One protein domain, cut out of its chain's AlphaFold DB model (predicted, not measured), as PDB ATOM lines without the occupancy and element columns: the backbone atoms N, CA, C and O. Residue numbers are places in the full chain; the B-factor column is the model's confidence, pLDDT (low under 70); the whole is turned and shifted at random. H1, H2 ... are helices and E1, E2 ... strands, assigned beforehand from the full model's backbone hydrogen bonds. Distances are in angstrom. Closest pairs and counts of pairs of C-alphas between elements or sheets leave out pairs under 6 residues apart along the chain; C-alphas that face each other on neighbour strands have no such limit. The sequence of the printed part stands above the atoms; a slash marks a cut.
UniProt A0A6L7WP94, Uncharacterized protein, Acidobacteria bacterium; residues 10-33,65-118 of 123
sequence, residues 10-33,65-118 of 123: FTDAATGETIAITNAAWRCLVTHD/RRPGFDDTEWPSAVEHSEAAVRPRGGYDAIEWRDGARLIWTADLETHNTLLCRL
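This is residues 10 to 33 and 65 to 118 of the 123 residues of an uncharacterized protein of Acidobacteria bacterium (UniProt A0A6L7WP94). With little regular structure, this is a flat piece with two small antiparallel sheets of two strands each, E3 with E4 nearest the middle and E2 with E5 toward one end, and long loops at residues 65 to 77 and 86 to 101. E1, paired with residues 10 to 11, makes a small loop at one end. The printed part has 78 residues, 28 in named elements, mostly strand, in the order E1 E2 E3 H1 E4 E5. It is only just compact, close to loose: radius of gyration of the C-alphas 13.8 A, spans 37 by 35 by 17 A.

E1, residues 18 to 21, pairs with no named strand. E2, residues 27 to 33, is antiparallel to E5, residues 111 to 117, at 154 degrees; N 29 and O 115, 2.8 A apart, are within hydrogen-bond range. E3, residues 78 to 80, is antiparallel to E4, residues 102 to 104, at 137 degrees, with N 78 and O 104 at 2.8 A. H1, residues 82 to 85, is too short for an O i to N i+4 pair; its one O i to N i+3 pair is within range.

E2 is 16.8 A long and E5 16.2 A. C-alpha 18 is at (588.217, 419.878, 375.092), C-alpha 117 at (577.762, 419.647, 388.544).

Residues 34 to 64 are not printed; C-alphas 33 and 65 are 20.9 A apart. The link H1 to E4 is long. No printed residue is under 70.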
ATOM      1  N   PHE A  10     588.125 421.427 380.685       95.06
ATOM      2  CA  PHE A  10     588.580 420.057 380.847       95.06
ATOM      3  C   PHE A  10     589.001 419.532 379.484       95.06
ATOM      4  O   PHE A  10     588.253 419.645 378.512       95.06
ATOM      5  N   THR A  11     590.193 418.951 379.433       93.56
ATOM      6  CA  THR A  11     590.797 418.434 378.208       93.56
ATOM      7  C   THR A  11     591.095 416.955 378.392       93.56
ATOM      8  O   THR A  11     591.659 416.565 379.417       93.56
ATOM      9  N   ASP A  12     590.750 416.138 377.403       93.19
ATOM     10  CA  ASP A  12     591.213 414.760 377.336       93.19
ATOM     11  C   ASP A  12     592.734 414.736 377.125       93.19
ATOM     12  O   ASP A  12     593.273 415.333 376.191       93.19
ATOM     13  N   ALA A  13     593.449 414.062 378.022       93.06
ATOM     14  CA  ALA A  13     594.908 414.105 378.040       93.06
ATOM     15  C   ALA A  13     595.561 413.320 376.889       93.06
ATOM     16  O   ALA A  13     596.728 413.564 376.583       93.06
ATOM     17  N   ALA A  14     594.850 412.370 376.275       94.81
ATOM     18  CA  ALA A  14     595.386 411.545 375.197       94.81
ATOM     19  C   ALA A  14     595.244 412.229 373.830       94.81
ATOM     20  O   ALA A  14     596.137 412.129 372.992       94.81
ATOM     21  N   THR A  15     594.128 412.923 373.616       93.75
ATOM     22  CA  THR A  15     593.764 413.552 372.338       93.75
ATOM     23  C   THR A  15     594.032 415.055 372.313       93.75
ATOM     24  O   THR A  15     594.241 415.624 371.243       93.75
ATOM     25  N   GLY A  16     594.042 415.712 373.478       91.44
ATOM     26  CA  GLY A  16     594.088 417.170 373.587       91.44
ATOM     27  C   GLY A  16     592.749 417.855 373.289       91.44
ATOM     28  O   GLY A  16     592.691 419.088 373.241       91.44
ATOM     29  N   GLU A  17     591.675 417.087 373.094       92.50
ATOM     30  CA  GLU A  17     590.338 417.614 372.840       92.50
ATOM     31  C   GLU A  17     589.716 418.199 374.112       92.50
ATOM     32  O   GLU A  17     589.903 417.690 375.215       92.50
ATOM     33  N   THR A  18     588.975 419.300 373.975       93.62
ATOM     34  CA  THR A  18     588.217 419.878 375.092       93.62
ATOM     35  C   THR A  18     586.908 419.125 375.262       93.62
ATOM     36  O   THR A  18     586.060 419.172 374.382       93.62
ATOM     37  N   ILE A  19     586.735 418.484 376.414       95.00
ATOM     38  CA  ILE A  19     585.586 417.615 376.708       95.00
ATOM     39  C   ILE A  19     584.522 418.307 377.562       95.00
ATOM     40  O   ILE A  19     583.376 417.872 377.605       95.00
ATOM     41  N   ALA A  20     584.882 419.386 378.261       96.06
ATOM     42  CA  ALA A  20     583.929 420.204 378.998       96.06
ATOM     43  C   ALA A  20     584.477 421.602 379.280       96.06
ATOM     44  O   ALA A  20     585.685 421.816 379.386       96.06
ATOM     45  N   ILE A  21     583.561 422.542 379.470       97.69
ATOM     46  CA  ILE A  21     583.815 423.931 379.856       97.69
ATOM     47  C   ILE A  21     582.731 424.378 380.837       97.69
ATOM     48  O   ILE A  21     581.636 423.812 380.858       97.69
ATOM     49  N   THR A  22     583.012 425.387 381.657       98.38
ATOM     50  CA  THR A  22     581.992 426.048 382.483       98.38
ATOM     51  C   THR A  22     581.126 426.980 381.646       98.38
ATOM     52  O   THR A  22     581.646 427.801 380.898       98.38
ATOM     53  N   ASN A  23     579.807 426.842 381.769       98.06
ATOM     54  CA  ASN A  23     578.774 427.678 381.145       98.06
ATOM     55  C   ASN A  23     577.417 427.428 381.841       98.06
ATOM     56  O   ASN A  23     577.348 426.663 382.809       98.06
ATOM     57  N   ALA A  24     576.334 428.032 381.349       97.38
ATOM     58  CA  ALA A  24     574.993 427.892 381.925       97.38
ATOM     59  C   ALA A  24     574.408 426.457 381.909       97.38
ATOM     60  O   ALA A  24     573.360 426.223 382.511       97.38
ATOM     61  N   ALA A  25     575.053 425.485 381.246       96.06
ATOM     62  CA  ALA A  25     574.627 424.081 381.283       96.06
ATOM     63  C   ALA A  25     574.946 423.392 382.621       96.06
ATOM     64  O   ALA A  25     574.385 422.340 382.926       96.06
ATOM     65  N   TRP A  26     575.837 423.976 383.426       97.94
ATOM     66  CA  TRP A  26     576.121 423.493 384.774       97.94
ATOM     67  C   TRP A  26     574.935 423.741 385.699       97.94
ATOM     68  O   TRP A  26     574.227 424.737 385.567       97.94
ATOM     69  N   ARG A  27     574.763 422.869 386.689       97.94
ATOM     70  CA  ARG A  27     573.809 423.063 387.785       97.94
ATOM     71  C   ARG A  27     574.546 423.279 389.089       97.94
ATOM     72  O   ARG A  27     575.494 422.551 389.374       97.94
ATOM     73  N   CYS A  28     574.124 424.254 389.885       98.19
ATOM     74  CA  CYS A  28     574.816 424.635 391.110       98.19
ATOM     75  C   CYS A  28     573.861 424.754 392.304       98.19
ATOM     76  O   CYS A  28     572.906 425.527 392.282       98.19
ATOM     77  N   LEU A  29     574.164 424.029 393.381       98.06
ATOM     78  CA  LEU A  29     573.465 424.097 394.663       98.06
ATOM     79  C   LEU A  29     574.252 424.949 395.660       98.06
ATOM     80  O   LEU A  29     575.412 424.652 395.946       98.06
ATOM     81  N   VAL A  30     573.604 425.951 396.254       98.25
ATOM     82  CA  VAL A  30     574.167 426.711 397.379       98.25
ATOM     83  C   VAL A  30     574.105 425.861 398.647       98.25
ATOM     84  O   VAL A  30     573.041 425.400 399.054       98.25
ATOM     85  N   THR A  31     575.259 425.652 399.277       98.06
ATOM     86  CA  THR A  31     575.377 424.937 400.565       98.06
ATOM     87  C   THR A  31     575.772 425.840 401.720       98.06
ATOM     88  O   THR A  31     575.682 425.433 402.876       98.06
ATOM     89  N   HIS A  32     576.195 427.065 401.416       97.56
ATOM     90  CA  HIS A  32     576.508 428.073 402.408       97.56
ATOM     91  C   HIS A  32     576.191 429.463 401.855       97.56
ATOM     92  O   HIS A  32     576.803 429.886 400.872       97.56
ATOM     93  N   ASP A  33     575.261 430.150 402.509       97.38
ATOM     94  CA  ASP A  33     574.832 431.517 402.218       97.38
ATOM     95  C   ASP A  33     575.124 432.389 403.443       97.38
ATOM     96  O   ASP A  33     574.586 432.151 404.530       97.38
ATOM     97  N   ARG A  65     578.668 413.493 393.949       93.50
ATOM     98  CA  ARG A  65     579.777 413.431 392.972       93.50
ATOM     99  C   ARG A  65     579.686 412.237 392.026       93.50
ATOM    100  O   ARG A  65     580.512 412.101 391.134       93.50
ATOM    101  N   ARG A  66     578.724 411.336 392.236       94.00
ATOM    102  CA  ARG A  66     578.547 410.149 391.393       94.00
ATOM    103  C   ARG A  66     577.944 410.559 390.041       94.00
ATOM    104  O   ARG A  66     577.142 411.496 390.019       94.00
ATOM    105  N   PRO A  67     578.282 409.865 388.940       90.50
ATOM    106  CA  PRO A  67     577.726 410.171 387.622       90.50
ATOM    107  C   PRO A  67     576.191 410.129 387.585       90.50
ATOM    108  O   PRO A  67     575.577 411.058 387.089       90.50
ATOM    109  N   GLY A  68     575.567 409.117 388.201       92.00
ATOM    110  CA  GLY A  68     574.106 408.944 388.215       92.00
ATOM    111  C   GLY A  68     573.355 409.673 389.336       92.00
ATOM    112  O   GLY A  68     572.272 409.232 389.702       92.00
ATOM    113  N   PHE A  69     573.941 410.702 389.954       96.06
ATOM    114  CA  PHE A  69     573.209 411.529 390.919       96.06
ATOM    115  C   PHE A  69     572.216 412.429 390.178       96.06
ATOM    116  O   PHE A  69     572.604 413.097 389.221       96.06
ATOM    117  N   ASP A  70     570.968 412.448 390.640       95.50
ATOM    118  CA  ASP A  70     569.918 413.306 390.101       95.50
ATOM    119  C   ASP A  70     570.057 414.728 390.663       95.50
ATOM    120  O   ASP A  70     569.804 414.981 391.842       95.50
ATOM    121  N   ASP A  71     570.506 415.651 389.814       96.31
ATOM    122  CA  ASP A  71     570.629 417.078 390.107       96.31
ATOM    123  C   ASP A  71     569.552 417.916 389.401       96.31
ATOM    124  O   ASP A  71     569.692 419.132 389.303       96.31
ATOM    125  N   THR A  72     568.454 417.311 388.935       95.50
ATOM    126  CA  THR A  72     567.398 418.025 388.190       95.50
ATOM    127  C   THR A  72     566.752 419.169 388.975       95.50
ATOM    128  O   THR A  72     566.377 420.178 388.373       95.50
ATOM    129  N   GLU A  73     566.715 419.061 390.303       96.50
ATOM    130  CA  GLU A  73     566.236 420.101 391.224       96.50
ATOM    131  C   GLU A  73     567.272 421.212 391.489       96.50
ATOM    132  O   GLU A  73     566.952 422.233 392.098       96.50
ATOM    133  N   TRP A  74     568.531 421.044 391.067       97.69
ATOM    134  CA  TRP A  74     569.554 422.076 391.239       97.69
ATOM    135  C   TRP A  74     569.381 423.153 390.160       97.69
ATOM    136  O   TRP A  74     569.291 422.811 388.973       97.69
ATOM    137  N   PRO A  75     569.375 424.448 390.526       97.75
ATOM    138  CA  PRO A  75     569.300 425.530 389.553       97.75
ATOM    139  C   PRO A  75     570.465 425.496 388.563       97.75
ATOM    140  O   PRO A  75     571.593 425.155 388.930       97.75
ATOM    141  N   SER A  76     570.211 425.908 387.322       98.00
ATOM    142  CA  SER A  76     571.282 426.197 386.364       98.00
ATOM    143  C   SER A  76     572.190 427.314 386.880       98.00
ATOM    144  O   SER A  76     571.741 428.242 387.557       98.00
ATOM    145  N   ALA A  77     573.469 427.227 386.538       98.31
ATOM    146  CA  ALA A  77     574.441 428.261 386.832       98.31
ATOM    147  C   ALA A  77     574.156 429.533 386.019       98.31
ATOM    148  O   ALA A  77     573.622 429.485 384.910       98.31
ATOM    149  N   VAL A  78     574.544 430.676 386.575       98.56
ATOM    150  CA  VAL A  78     574.465 431.983 385.921       98.56
ATOM    151  C   VAL A  78     575.846 432.340 385.392       98.56
ATOM    152  O   VAL A  78     576.830 432.243 386.123       98.56
ATOM    153  N   GLU A  79     575.909 432.738 384.122       98.56
ATOM    154  CA  GLU A  79     577.128 433.243 383.494       98.56
ATOM    155  C   GLU A  79     577.353 434.708 383.868       98.56
ATOM    156  O   GLU A  79     576.436 435.527 383.807       98.56
ATOM    157  N   HIS A  80     578.592 435.038 384.216       98.25
ATOM    158  CA  HIS A  80     578.994 436.369 384.646       98.25
ATOM    159  C   HIS A  80     580.122 436.914 383.784       98.25
ATOM    160  O   HIS A  80     580.898 436.175 383.175       98.25
ATOM    161  N   SER A  81     580.220 438.240 383.748       96.94
ATOM    162  CA  SER A  81     581.351 438.915 383.125       96.94
ATOM    163  C   SER A  81     582.575 438.882 384.039       96.94
ATOM    164  O   SER A  81     582.468 438.835 385.267       96.94
ATOM    165  N   GLU A  82     583.754 438.996 383.436       95.88
ATOM    166  CA  GLU A  82     585.007 439.174 384.169       95.88
ATOM    167  C   GLU A  82     584.966 440.406 385.083       95.88
ATOM    168  O   GLU A  82     585.419 440.345 386.218       95.88
ATOM    169  N   ALA A  83     584.345 441.502 384.635       95.44
ATOM    170  CA  ALA A  83     584.206 442.719 385.433       95.44
ATOM    171  C   ALA A  83     583.341 442.526 386.691       95.44
ATOM    172  O   ALA A  83     583.569 443.208 387.688       95.44
ATOM    173  N   ALA A  84     582.363 441.614 386.657       95.94
ATOM    174  CA  ALA A  84     581.530 441.298 387.815       95.94
ATOM    175  C   ALA A  84     582.282 440.410 388.820       95.94
ATOM    176  O   ALA A  84     582.305 440.710 390.013       95.94
ATOM    177  N   VAL A  85     582.946 439.358 388.329       96.38
ATOM    178  CA  VAL A  85     583.661 438.385 389.177       96.38
ATOM    179  C   VAL A  85     585.017 438.899 389.655       96.38
ATOM    180  O   VAL A  85     585.472 438.517 390.724       96.38
ATOM    181  N   ARG A  86     585.683 439.762 388.883       95.44
ATOM    182  CA  ARG A  86     587.031 440.290 389.164       95.44
ATOM    183  C   ARG A  86     588.022 439.167 389.525       95.44
ATOM    184  O   ARG A  86     588.611 439.201 390.613       95.44
ATOM    185  N   PRO A  87     588.194 438.152 388.650       93.62
ATOM    186  CA  PRO A  87     589.012 436.985 388.952       93.62
ATOM    187  C   PRO A  87     590.440 437.396 389.321       93.62
ATOM    188  O   PRO A  87     591.049 438.270 388.706       93.62
ATOM    189  N   ARG A  88     590.980 436.771 390.368       88.56
ATOM    190  CA  ARG A  88     592.282 437.137 390.937       88.56
ATOM    191  C   ARG A  88     593.337 436.121 390.550       88.56
ATOM    192  O   ARG A  88     593.263 434.988 391.006       88.56
ATOM    193  N   GLY A  89     594.361 436.571 389.826       88.06
ATOM    194  CA  GLY A  89     595.553 435.784 389.507       88.06
ATOM    195  C   GLY A  89     595.274 434.566 388.617       88.06
ATOM    196  O   GLY A  89     594.233 433.930 388.698       88.06
ATOM    197  N   GLY A  90     596.211 434.228 387.732       90.50
ATOM    198  CA  GLY A  90     596.152 433.007 386.913       90.50
ATOM    199  C   GLY A  90     595.066 432.956 385.829       90.50
ATOM    200  O   GLY A  90     595.265 432.250 384.849       90.50
ATOM    201  N   TYR A  91     593.972 433.714 385.946       94.38
ATOM    202  CA  TYR A  91     592.908 433.788 384.940       94.38
ATOM    203  C   TYR A  91     593.454 434.184 383.561       94.38
ATOM    204  O   TYR A  91     593.221 433.462 382.596       94.38
ATOM    205  N   ASP A  92     594.272 435.240 383.500       94.56
ATOM    206  CA  ASP A  92     594.904 435.712 382.256       94.56
ATOM    207  C   ASP A  92     596.074 434.831 381.787       94.56
ATOM    208  O   ASP A  92     596.608 435.024 380.698       94.56
ATOM    209  N   ALA A  93     596.515 433.871 382.610       95.75
ATOM    210  CA  ALA A  93     597.570 432.929 382.237       95.75
ATOM    211  C   ALA A  93     597.030 431.727 381.442       95.75
ATOM    212  O   ALA A  93     597.814 430.877 381.016       95.75
ATOM    213  N   ILE A  94     595.709 431.637 381.273       94.31
ATOM    214  CA  ILE A  94     595.026 430.547 380.581       94.31
ATOM    215  C   ILE A  94     594.380 431.102 379.315       94.31
ATOM    216  O   ILE A  94     593.605 432.054 379.354       94.31
ATOM    217  N   GLU A  95     594.659 430.462 378.182       94.81
ATOM    218  CA  GLU A  95     593.894 430.670 376.956       94.81
ATOM    219  C   GLU A  95     592.585 429.877 377.056       94.81
ATOM    220  O   GLU A  95     592.535 428.670 376.788       94.81
ATOM    221  N   TRP A  96     591.538 430.548 377.535       96.44
ATOM    222  CA  TRP A  96     590.226 429.939 377.722       96.44
ATOM    223  C   TRP A  96     589.601 429.548 376.387       96.44
ATOM    224  O   TRP A  96     589.598 430.321 375.432       96.44
ATOM    225  N   ARG A  97     589.031 428.342 376.330       96.44
ATOM    226  CA  ARG A  97     588.292 427.878 375.152       96.44
ATOM    227  C   ARG A  97     587.083 428.757 374.865       96.44
ATOM    228  O   ARG A  97     586.376 429.182 375.781       96.44
ATOM    229  N   ASP A  98     586.796 428.940 373.579       93.88
ATOM    230  CA  ASP A  98     585.577 429.602 373.135       93.88
ATOM    231  C   ASP A  98     584.351 428.951 373.783       93.88
ATOM    232  O   ASP A  98     584.181 427.732 373.790       93.88
ATOM    233  N   GLY A  99     583.499 429.791 374.363       95.31
ATOM    234  CA  GLY A  99     582.316 429.343 375.092       95.31
ATOM    235  C   GLY A  99     582.538 429.081 376.581       95.31
ATOM    236  O   GLY A  99     581.541 428.995 377.289       95.31
ATOM    237  N   ALA A 100     583.778 429.012 377.083       97.94
ATOM    238  CA  ALA A 100     584.022 428.987 378.523       97.94
ATOM    239  C   ALA A 100     583.555 430.308 379.153       97.94
ATOM    240  O   ALA A 100     583.702 431.396 378.582       97.94
ATOM    241  N   ARG A 101     582.919 430.207 380.315       98.31
ATOM    242  CA  ARG A 101     582.294 431.321 381.029       98.31
ATOM    243  C   ARG A 101     582.613 431.217 382.505       98.31
ATOM    244  O   ARG A 101     582.693 430.117 383.057       98.31
ATOM    245  N   LEU A 102     582.743 432.375 383.139       98.25
ATOM    246  CA  LEU A 102     582.673 432.472 384.588       98.25
ATOM    247  C   LEU A 102     581.237 432.166 385.002       98.25
ATOM    248  O   LEU A 102     580.304 432.800 384.514       98.25
ATOM    249  N   ILE A 103     581.069 431.184 385.875       98.62
ATOM    250  CA  ILE A 103     579.775 430.751 386.379       98.62
ATOM    251  C   ILE A 103     579.706 430.889 387.891       98.62
ATOM    252  O   ILE A 103     580.691 430.697 388.606       98.62
ATOM    253  N   TRP A 104     578.510 431.194 388.376       98.19
ATOM    254  CA  TRP A 104     578.162 431.155 389.788       98.19
ATOM    255  C   TRP A 104     576.646 430.989 389.933       98.19
ATOM    256  O   TRP A 104     575.965 430.532 389.017       98.19
ATOM    257  N   THR A 105     576.093 431.378 391.075       97.31
ATOM    258  CA  THR A 105     574.669 431.731 391.164       97.31
ATOM    259  C   THR A 105     574.446 433.191 390.745       97.31
ATOM    260  O   THR A 105     575.400 433.888 390.412       97.31
ATOM    261  N   ALA A 106     573.208 433.690 390.811       96.25
ATOM    262  CA  ALA A 106     572.928 435.116 390.623       96.25
ATOM    263  C   ALA A 106     573.549 436.023 391.711       96.25
ATOM    264  O   ALA A 106     573.763 437.201 391.444       96.25
ATOM    265  N   ASP A 107     573.841 435.493 392.907       97.06
ATOM    266  CA  ASP A 107     574.455 436.247 394.006       97.06
ATOM    267  C   ASP A 107     575.953 435.921 394.103       97.06
ATOM    268  O   ASP A 107     576.347 434.824 394.506       97.06
ATOM    269  N   LEU A 108     576.789 436.873 393.687       96.75
ATOM    270  CA  LEU A 108     578.252 436.770 393.733       96.75
ATOM    271  C   LEU A 108     578.825 437.070 395.124       96.75
ATOM    272  O   LEU A 108     579.999 436.806 395.368       96.75
ATOM    273  N   GLU A 109     578.023 437.624 396.027       96.00
ATOM    274  CA  GLU A 109     578.504 438.272 397.241       96.00
ATOM    275  C   GLU A 109     578.283 437.433 398.496       96.00
ATOM    276  O   GLU A 109     579.166 437.415 399.356       96.00
ATOM    277  N   THR A 110     577.118 436.779 398.618       96.75
ATOM    278  CA  THR A 110     576.713 436.053 399.840       96.75
ATOM    279  C   THR A 110     576.760 434.534 399.687       96.75
ATOM    280  O   THR A 110     576.971 433.802 400.659       96.75
ATOM    281  N   HIS A 111     576.594 434.011 398.470       97.25
ATOM    282  CA  HIS A 111     576.645 432.571 398.235       97.25
ATOM    283  C   HIS A 111     578.095 432.084 398.255       97.25
ATOM    284  O   HIS A 111     578.735 431.982 397.218       97.25
ATOM    285  N   ASN A 112     578.618 431.773 399.441       93.94
ATOM    286  CA  ASN A 112     580.038 431.485 399.668       93.94
ATOM    287  C   ASN A 112     580.468 430.060 399.307       93.94
ATOM    288  O   ASN A 112     581.656 429.802 399.116       93.94
ATOM    289  N   THR A 113     579.554 429.087 399.285       96.19
ATOM    290  CA  THR A 113     579.907 427.708 398.910       96.19
ATOM    291  C   THR A 113     578.826 427.068 398.066       96.19
ATOM    292  O   THR A 113     577.703 426.843 398.523       96.19
ATOM    293  N   LEU A 114     579.210 426.704 396.846       97.38
ATOM    294  CA  LEU A 114     578.372 426.007 395.885       97.38
ATOM    295  C   LEU A 114     578.900 424.590 395.663       97.38
ATOM    296  O   LEU A 114     580.103 424.328 395.730       97.38
ATOM    297  N   LEU A 115     577.990 423.684 395.337       97.88
ATOM    298  CA  LEU A 115     578.296 422.430 394.666       97.88
ATOM    299  C   LEU A 115     577.836 422.584 393.225       97.88
ATOM    300  O   LEU A 115     576.643 422.736 392.998       97.88
ATOM    301  N   CYS A 116     578.757 422.555 392.269       97.69
ATOM    302  CA  CYS A 116     578.423 422.642 390.850       97.69
ATOM    303  C   CYS A 116     578.663 421.295 390.166       97.69
ATOM    304  O   CYS A 116     579.654 420.615 390.448       97.69
ATOM    305  N   ARG A 117     577.744 420.906 389.283       96.56
ATOM    306  CA  ARG A 117     577.762 419.647 388.544       96.56
ATOM    307  C   ARG A 117     577.509 419.873 387.059       96.56
ATOM    308  O   ARG A 117     576.697 420.708 386.667       96.56
ATOM    309  N   LEU A 118     578.201 419.065 386.269       95.06
ATOM    310  CA  LEU A 118     577.957 418.807 384.861       95.06
ATOM    311  C   LEU A 118     578.213 417.314 384.646       95.06
ATOM    312  O   LEU A 118     579.207 416.779 385.146       95.06
TER     313      LEU A 118